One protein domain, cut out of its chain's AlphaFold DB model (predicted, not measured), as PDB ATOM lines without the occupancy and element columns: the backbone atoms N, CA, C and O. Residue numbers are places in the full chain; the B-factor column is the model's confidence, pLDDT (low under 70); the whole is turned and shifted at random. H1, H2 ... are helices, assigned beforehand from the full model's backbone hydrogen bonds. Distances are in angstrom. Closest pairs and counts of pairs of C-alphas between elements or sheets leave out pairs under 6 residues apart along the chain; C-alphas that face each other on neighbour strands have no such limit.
ATOM      1  N   SER A  13      -3.401 -17.942  26.958       89.88
ATOM      2  CA  SER A  13      -2.203 -18.684  26.563       89.88
ATOM      3  C   SER A  13      -0.983 -17.752  26.574       89.88
ATOM      4  O   SER A  13      -1.128 -16.556  26.324       89.88
ATOM      5  N   GLY A  14       0.225 -18.279  26.798       91.44
ATOM      6  CA  GLY A  14       1.465 -17.481  26.825       91.44
ATOM      7  C   GLY A  14       1.626 -16.516  25.631       91.44
ATOM      8  O   GLY A  14       1.886 -15.331  25.844       91.44
ATOM      9  N   PRO A  15       1.376 -16.946  24.375       92.50
ATOM     10  CA  PRO A  15       1.384 -16.051  23.215       92.50
ATOM     11  C   PRO A  15       0.314 -14.948  23.254       92.50
ATOM     12  O   PRO A  15       0.552 -13.839  22.782       92.50
ATOM     13  N   GLN A  16      -0.862 -15.218  23.830       92.19
ATOM     14  CA  GLN A  16      -1.939 -14.227  23.963       92.19
ATOM     15  C   GLN A  16      -1.594 -13.166  25.012       92.19
ATOM     16  O   GLN A  16      -1.877 -11.983  24.814       92.19
ATOM     17  N   GLU A  17      -0.960 -13.570  26.115       92.06
ATOM     18  CA  GLU A  17      -0.446 -12.640  27.124       92.06
ATOM     19  C   GLU A  17       0.666 -11.761  26.554       92.06
ATOM     20  O   GLU A  17       0.639 -10.541  26.735       92.06
ATOM     21  N   LEU A  18       1.597 -12.356  25.800       92.94
ATOM     22  CA  LEU A  18       2.656 -11.620  25.113       92.94
ATOM     23  C   LEU A  18       2.080 -10.596  24.129       92.94
ATOM     24  O   LEU A  18       2.468  -9.427  24.170       92.94
ATOM     25  N   PHE A  19       1.119 -11.002  23.295       94.12
ATOM     26  CA  PHE A  19       0.435 -10.093  22.375       94.12
ATOM     27  C   PHE A  19      -0.217  -8.922  23.117       94.12
ATOM     28  O   PHE A  19      -0.010  -7.765  22.755       94.12
ATOM     29  N   ASN A  20      -0.960  -9.204  24.191       94.31
ATOM     30  CA  ASN A  20      -1.605  -8.168  24.993       94.31
ATOM     31  C   ASN A  20      -0.588  -7.202  25.613       94.31
ATOM     32  O   ASN A  20      -0.831  -5.995  25.627       94.31
ATOM     33  N   LYS A  21       0.556  -7.709  26.091       93.19
ATOM     34  CA  LYS A  21       1.638  -6.892  26.654       93.19
ATOM     35  C   LYS A  21       2.259  -5.970  25.603       93.19
ATOM     36  O   LYS A  21       2.447  -4.786  25.875       93.19
ATOM     37  N   LEU A  22       2.542  -6.483  24.406       93.62
ATOM     38  CA  LEU A  22       3.076  -5.684  23.298       93.62
ATOM     39  C   LEU A  22       2.067  -4.625  22.841       93.62
ATOM     40  O   LEU A  22       2.412  -3.450  22.747       93.62
ATOM     41  N   ALA A  23       0.804  -5.012  22.658       93.06
ATOM     42  CA  ALA A  23      -0.265  -4.086  22.300       93.06
ATOM     43  C   ALA A  23      -0.445  -2.981  23.356       93.06
ATOM     44  O   ALA A  23      -0.616  -1.815  22.999       93.06
ATOM     45  N   ALA A  24      -0.365  -3.321  24.647       91.69
ATOM     46  CA  ALA A  24      -0.413  -2.349  25.736       91.69
ATOM     47  C   ALA A  24       0.785  -1.386  25.703       91.69
ATOM     48  O   ALA A  24       0.588  -0.180  25.834       91.69
ATOM     49  N   LYS A  25       2.004  -1.888  25.457       92.44
ATOM     50  CA  LYS A  25       3.207  -1.051  25.312       92.44
ATOM     51  C   LYS A  25       3.066  -0.065  24.149       92.44
ATOM     52  O   LYS A  25       3.310   1.123  24.333       92.44
ATOM     53  N   CYS A  26       2.627  -0.528  22.976       91.50
ATOM     54  CA  CYS A  26       2.408   0.340  21.816       91.50
ATOM     55  C   CYS A  26       1.351   1.418  22.095       91.50
ATOM     56  O   CYS A  26       1.555   2.577  21.740       91.50
ATOM     57  N   ARG A  27       0.243   1.059  22.758       93.69
ATOM     58  CA  ARG A  27      -0.791   2.028  23.152       93.69
ATOM     59  C   ARG A  27      -0.255   3.069  24.118       93.69
ATOM     60  O   ARG A  27      -0.454   4.246  23.864       93.69
ATOM     61  N   TYR A  28       0.462   2.644  25.157       94.56
ATOM     62  CA  TYR A  28       1.062   3.551  26.132       94.56
ATOM     63  C   TYR A  28       1.953   4.598  25.456       94.56
ATOM     64  O   TYR A  28       1.782   5.791  25.688       94.56
ATOM     65  N   VAL A  29       2.850   4.168  24.561       92.38
ATOM     66  CA  VAL A  29       3.732   5.087  23.822       92.38
ATOM     67  C   VAL A  29       2.925   6.044  22.943       92.38
ATOM     68  O   VAL A  29       3.169   7.248  22.970       92.38
ATOM     69  N   ASN A  30       1.945   5.533  22.196       90.69
ATOM     70  CA  ASN A  30       1.134   6.347  21.293       90.69
ATOM     71  C   ASN A  30       0.260   7.367  22.043       90.69
ATOM     72  O   ASN A  30       0.213   8.538  21.675       90.69
ATOM     73  N   GLU A  31      -0.415   6.943  23.112       92.44
ATOM     74  CA  GLU A  31      -1.252   7.806  23.951       92.44
ATOM     75  C   GLU A  31      -0.414   8.869  24.664       92.44
ATOM     76  O   GLU A  31      -0.798  10.039  24.664       92.44
ATOM     77  N   ASN A  32       0.752   8.491  25.199       92.00
ATOM     78  CA  ASN A  32       1.672   9.431  25.833       92.00
ATOM     79  C   ASN A  32       2.194  10.473  24.831       92.00
ATOM     80  O   ASN A  32       2.136  11.670  25.100       92.00
ATOM     81  N   CYS A  33       2.634  10.037  23.647       90.44
ATOM     82  CA  CYS A  33       3.117  10.927  22.589       90.44
ATOM     83  C   CYS A  33       2.033  11.922  22.141       90.44
ATOM     84  O   CYS A  33       2.248  13.134  22.150       90.44
ATOM     85  N   ILE A  34       0.826  11.437  21.833       89.44
ATOM     86  CA  ILE A  34      -0.293  12.304  21.437       89.44
ATOM     87  C   ILE A  34      -0.695  13.244  22.585       89.44
ATOM     88  O   ILE A  34      -1.071  14.389  22.331       89.44
ATOM     89  N   GLY A  35      -0.620  12.785  23.837       90.94
ATOM     90  CA  GLY A  35      -0.864  13.602  25.025       90.94
ATOM     91  C   GLY A  35       0.109  14.776  25.136       90.94
ATOM     92  O   GLY A  35      -0.332  15.913  25.301       90.94
ATOM     93  N   LEU A  36       1.409  14.520  24.962       90.38
ATOM     94  CA  LEU A  36       2.449  15.555  24.946       90.38
ATOM     95  C   LEU A  36       2.220  16.568  23.817       90.38
ATOM     96  O   LEU A  36       2.198  17.775  24.070       90.38
ATOM     97  N   LEU A  37       1.960  16.084  22.597       91.00
ATOM     98  CA  LEU A  37       1.698  16.947  21.442       91.00
ATOM     99  C   LEU A  37       0.454  17.818  21.647       91.00
ATOM    100  O   LEU A  37       0.495  19.012  21.369       91.00
ATOM    101  N   LYS A  38      -0.641  17.266  22.182       88.88
ATOM    102  CA  LYS A  38      -1.858  18.039  22.499       88.88
ATOM    103  C   LYS A  38      -1.666  19.016  23.660       88.88
ATOM    104  O   LYS A  38      -2.356  20.033  23.707       88.88
ATOM    105  N   GLY A  39      -0.773  18.707  24.600       88.31
ATOM    106  CA  GLY A  39      -0.404  19.609  25.690       88.31
ATOM    107  C   GLY A  39       0.334  20.845  25.179       88.31
ATOM    108  O   GLY A  39      -0.002  21.962  25.569       88.31
ATOM    109  N   ARG A  40       1.282  20.646  24.256       88.38
ATOM    110  CA  ARG A  40       2.080  21.713  23.632       88.38
ATOM    111  C   ARG A  40       1.290  22.501  22.579       88.38
ATOM    112  O   ARG A  40       1.282  23.726  22.618       88.38
ATOM    113  N   PHE A  41       0.588  21.821  21.672       88.19
ATOM    114  CA  PHE A  41      -0.102  22.444  20.538       88.19
ATOM    115  C   PHE A  41      -1.624  22.358  20.687       88.19
ATOM    116  O   PHE A  41      -2.252  21.347  20.360       88.19
ATOM    117  N   GLN A  42      -2.250  23.457  21.125       84.81
ATOM    118  CA  GLN A  42      -3.712  23.524  21.285       84.81
ATOM    119  C   GLN A  42      -4.477  23.334  19.961       84.81
ATOM    120  O   GLN A  42      -5.636  22.912  19.985       84.81
ATOM    121  N   SER A  43      -3.829  23.546  18.808       82.56
ATOM    122  CA  SER A  43      -4.379  23.246  17.476       82.56
ATOM    123  C   SER A  43      -4.822  21.781  17.332       82.56
ATOM    124  O   SER A  43      -5.851  21.504  16.717       82.56
ATOM    125  N   LEU A  44      -4.122  20.838  17.976       83.56
ATOM    126  CA  LEU A  44      -4.475  19.413  17.975       83.56
ATOM    127  C   LEU A  44      -5.630  19.069  18.929       83.56
ATOM    128  O   LEU A  44      -6.263  18.021  18.783       83.56
ATOM    129  N   ARG A  45      -5.920  19.918  19.921       80.69
ATOM    130  CA  ARG A  45      -6.977  19.667  20.914       80.69
ATOM    131  C   ARG A  45      -8.375  19.883  20.332       80.69
ATOM    132  O   ARG A  45      -9.301  19.158  20.693       80.69
ATOM    133  N   GLY A  46      -8.518  20.856  19.433       80.50
ATOM    134  CA  GLY A  46      -9.771  21.166  18.733       80.50
ATOM    135  C   GLY A  46     -10.020  20.327  17.475       80.50
ATOM    136  O   GLY A  46     -11.089  20.424  16.876       80.50
ATOM    137  N   MET A  47      -9.054  19.498  17.077       83.56
ATOM    138  CA  MET A  47      -9.084  18.767  15.817       83.56
ATOM    139  C   MET A  47     -10.115  17.632  15.855       83.56
ATOM    140  O   MET A  47      -9.891  16.579  16.452       83.56
ATOM    141  N   ARG A  48     -11.268  17.854  15.218       82.69
ATOM    142  CA  ARG A  48     -12.361  16.876  15.084       82.69
ATOM    143  C   ARG A  48     -12.635  16.587  13.611       82.69
ATOM    144  O   ARG A  48     -13.664  16.985  13.079       82.69
ATOM    145  N   MET A  49     -11.687  15.930  12.952       85.56
ATOM    146  CA  MET A  49     -11.862  15.483  11.569       85.56
ATOM    147  C   MET A  49     -12.384  14.045  11.523       85.56
ATOM    148  O   MET A  49     -12.012  13.220  12.359       85.56
ATOM    149  N   ASP A  50     -13.238  13.749  10.546       86.88
ATOM    150  CA  ASP A  50     -13.780  12.407  10.336       86.88
ATOM    151  C   ASP A  50     -12.746  11.503   9.650       86.88
ATOM    152  O   ASP A  50     -12.373  11.719   8.501       86.88
ATOM    153  N   ILE A  51     -12.293  10.470  10.361       87.19
ATOM    154  CA  ILE A  51     -11.258   9.536   9.895       87.19
ATOM    155  C   ILE A  51     -11.809   8.565   8.834       87.19
ATOM    156  O   ILE A  51     -11.032   7.951   8.103       87.19
ATOM    157  N   SER A  52     -13.133   8.427   8.706       90.06
ATOM    158  CA  SER A  52     -13.739   7.587   7.664       90.06
ATOM    159  C   SER A  52     -13.511   8.148   6.256       90.06
ATOM    160  O   SER A  52     -13.460   7.396   5.281       90.06
ATOM    161  N   VAL A  53     -13.302   9.462   6.150       91.56
ATOM    162  CA  VAL A  53     -13.008  10.141   4.891       91.56
ATOM    163  C   VAL A  53     -11.497  10.188   4.689       91.56
ATOM    164  O   VAL A  53     -10.775  10.854   5.431       91.56
ATOM    165  N   LYS A  54     -11.016   9.545   3.621       90.81
ATOM    166  CA  LYS A  54      -9.583   9.452   3.286       90.81
ATOM    167  C   LYS A  54      -8.858  10.806   3.340       90.81
ATOM    168  O   LYS A  54      -7.824  10.913   3.988       90.81
ATOM    169  N   LYS A  55      -9.437  11.846   2.729       88.25
ATOM    170  CA  LYS A  55      -8.861  13.203   2.704       88.25
ATOM    171  C   LYS A  55      -8.621  13.765   4.110       88.25
ATOM    172  O   LYS A  55      -7.568  14.329   4.389       88.25
ATOM    173  N   TYR A  56      -9.591  13.603   5.005       88.62
ATOM    174  CA  TYR A  56      -9.500  14.095   6.378       88.62
ATOM    175  C   TYR A  56      -8.530  13.268   7.227       88.62
ATOM    176  O   TYR A  56      -7.808  13.828   8.053       88.62
ATOM    177  N   ALA A  57      -8.452  11.957   6.991       88.50
ATOM    178  CA  ALA A  57      -7.446  11.104   7.615       88.50
ATOM    179  C   ALA A  57      -6.019  11.506   7.199       88.50
ATOM    180  O   ALA A  57      -5.139  11.620   8.050       88.50
ATOM    181  N   GLU A  58      -5.795  11.787   5.914       90.31
ATOM    182  CA  GLU A  58      -4.505  12.275   5.412       90.31
ATOM    183  C   GLU A  58      -4.140  13.626   6.034       90.31
ATOM    184  O   GLU A  58      -3.037  13.777   6.560       90.31
ATOM    185  N   MET A  59      -5.077  14.579   6.069       88.81
ATOM    186  CA  MET A  59      -4.877  15.867   6.744       88.81
ATOM    187  C   MET A  59      -4.505  15.688   8.221       88.81
ATOM    188  O   MET A  59      -3.550  16.304   8.685       88.81
ATOM    189  N   MET A  60      -5.197  14.808   8.953       90.06
ATOM    190  CA  MET A  60      -4.882  14.506  10.357       90.06
ATOM    191  C   MET A  60      -3.440  14.016  10.517       90.06
ATOM    192  O   MET A  60      -2.724  14.470  11.409       90.06
ATOM    193  N   ILE A  61      -2.996  13.118   9.635       90.62
ATOM    194  CA  ILE A  61      -1.623  12.606   9.641       90.62
ATOM    195  C   ILE A  61      -0.626  13.748   9.412       90.62
ATOM    196  O   ILE A  61       0.368  13.823  10.133       90.62
ATOM    197  N   TYR A  62      -0.889  14.655   8.467       91.81
ATOM    198  CA  TYR A  62      -0.029  15.819   8.234       91.81
ATOM    199  C   TYR A  62       0.081  16.713   9.465       91.81
ATOM    200  O   TYR A  62       1.193  17.020   9.884       91.81
ATOM    201  N   PHE A  63      -1.038  17.060  10.101       90.56
ATOM    202  CA  PHE A  63      -1.018  17.884  11.311       90.56
ATOM    203  C   PHE A  63      -0.224  17.242  12.449       90.56
ATOM    204  O   PHE A  63       0.574  17.921  13.097       90.56
ATOM    205  N   ILE A  64      -0.403  15.939  12.679       90.62
ATOM    206  CA  ILE A  64       0.351  15.208  13.706       90.62
ATOM    207  C   ILE A  64       1.849  15.207  13.370       90.62
ATOM    208  O   ILE A  64       2.670  15.436  14.256       90.62
ATOM    209  N   ARG A  65       2.215  14.997  12.100       91.00
ATOM    210  CA  ARG A  65       3.617  15.016  11.650       91.00
ATOM    211  C   ARG A  65       4.253  16.391  11.814       91.00
ATOM    212  O   ARG A  65       5.339  16.476  12.372       91.00
ATOM    213  N   CYS A  66       3.581  17.453  11.376       91.06
ATOM    214  CA  CYS A  66       4.060  18.823  11.546       91.06
ATOM    215  C   CYS A  66       4.242  19.163  13.027       91.06
ATOM    216  O   CYS A  66       5.270  19.715  13.397       91.06
ATOM    217  N   ALA A  67       3.292  18.777  13.883       90.62
ATOM    218  CA  ALA A  67       3.411  18.979  15.322       90.62
ATOM    219  C   ALA A  67       4.588  18.201  15.930       90.62
ATOM    220  O   ALA A  67       5.271  18.732  16.795       90.62
ATOM    221  N   ALA A  68       4.855  16.972  15.479       89.69
ATOM    222  CA  ALA A  68       6.008  16.200  15.939       89.69
ATOM    223  C   ALA A  68       7.342  16.827  15.503       89.69
ATOM    224  O   ALA A  68       8.249  16.951  16.318       89.69
ATOM    225  N   ILE A  69       7.444  17.274  14.247       89.31
ATOM    226  CA  ILE A  69       8.633  17.976  13.741       89.31
ATOM    227  C   ILE A  69       8.850  19.265  14.529       89.31
ATOM    228  O   ILE A  69       9.939  19.488  15.040       89.31
ATOM    229  N   LEU A  70       7.804  20.078  14.683       89.00
ATOM    230  CA  LEU A  70       7.879  21.332  15.425       89.00
ATOM    231  C   LEU A  70       8.188  21.099  16.908       89.00
ATOM    232  O   LEU A  70       8.892  21.892  17.512       89.00
ATOM    233  N   HIS A  71       7.685  20.014  17.502       88.12
ATOM    234  CA  HIS A  71       8.037  19.640  18.868       88.12
ATOM    235  C   HIS A  71       9.530  19.374  19.004       88.12
ATOM    236  O   HIS A  71      10.137  19.903  19.926       88.12
ATOM    237  N   ASN A  72      10.088  18.573  18.095       86.19
ATOM    238  CA  ASN A  72      11.504  18.226  18.102       86.19
ATOM    239  C   ASN A  72      12.371  19.452  17.829       86.19
ATOM    240  O   ASN A  72      13.348  19.649  18.536       86.19
ATOM    241  N   LEU A  73      11.958  20.298  16.879       85.00
ATOM    242  CA  LEU A  73      12.593  21.582  16.608       85.00
ATOM    243  C   LEU A  73      12.648  22.400  17.906       85.00
ATOM    244  O   LEU A  73      13.719  22.689  18.400       85.00
ATOM    245  N   LEU A  74      11.507  22.652  18.551       82.88
ATOM    246  CA  LEU A  74      11.428  23.436  19.794       82.88
ATOM    247  C   LEU A  74      12.063  22.774  21.036       82.88
ATOM    248  O   LEU A  74      12.010  23.366  22.114       82.88
ATOM    249  N   LEU A  75      12.540  21.531  20.944       79.69
ATOM    250  CA  LEU A  75      13.323  20.886  22.003       79.69
ATOM    251  C   LEU A  75      14.823  21.134  21.839       79.69
ATOM    252  O   LEU A  75      15.550  20.990  22.819       79.69
ATOM    253  N   GLU A  76      15.277  21.460  20.631       72.75
ATOM    254  CA  GLU A  76      16.630  21.945  20.407       72.75
ATOM    255  C   GLU A  76      16.693  23.388  20.926       72.75
ATOM    256  O   GLU A  76      15.878  24.236  20.554       72.75
ATOM    257  N   ASP A  77      17.622  23.651  21.845       57.25
ATOM    258  CA  ASP A  77      17.898  25.003  22.316       57.25
ATOM    259  C   ASP A  77      18.496  25.790  21.143       57.25
ATOM    260  O   ASP A  77      19.689  25.699  20.851       57.25
TER     261      ASP A  77
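AT A GLANCE: This is residues 13 to 77 of the 132 residues of the protein "Aste57867_4306 protein" of Aphanomyces stellatus (UniProt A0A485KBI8). Two long helices make a lopsided T: the last turn of H1 meets H2 at residues 67 to 71, and residues 14 to 32 of H1 stick out as a free arm. From the end of H1, the link of residues 41 to 53 folds back to the start of H2. The printed part has 65 residues, with H1 then H2, no named strand, class all helix. It is loose, with a radius of gyration of the C-alphas of 15.2 A, and flat, spanning 43 by 37 by 16 A.

IN THESE COORDINATES: Find C-alpha 14 at (1.465, -17.481, 26.825); from there H1, residues 14 to 40, runs 39.3 A. H2, residues 54 to 73, runs 28.6 A to C-alpha 73 at (12.593, 21.582, 16.608).

HOW THE PARTS SIT: Look at Leu 37 and Ala 67, the closest C-alphas of H1 and H2, 6.7 A apart: the helices touch there, with residues 37 to 40 and 67 to 71 alone. Their lines stand at 72 degrees, only just about perpendicular. In H1 and H2 every O i to N i+4 pair is within hydrogen-bond range.

THE WHOLE: The C-alphas of Ser 13 and Asp 77 are the two farthest apart, 48.3 A. The printed part has no cut, and the 13-residue link is long. Residues 72 to 77 also stand free; residue 77 alone is under pLDDT 70.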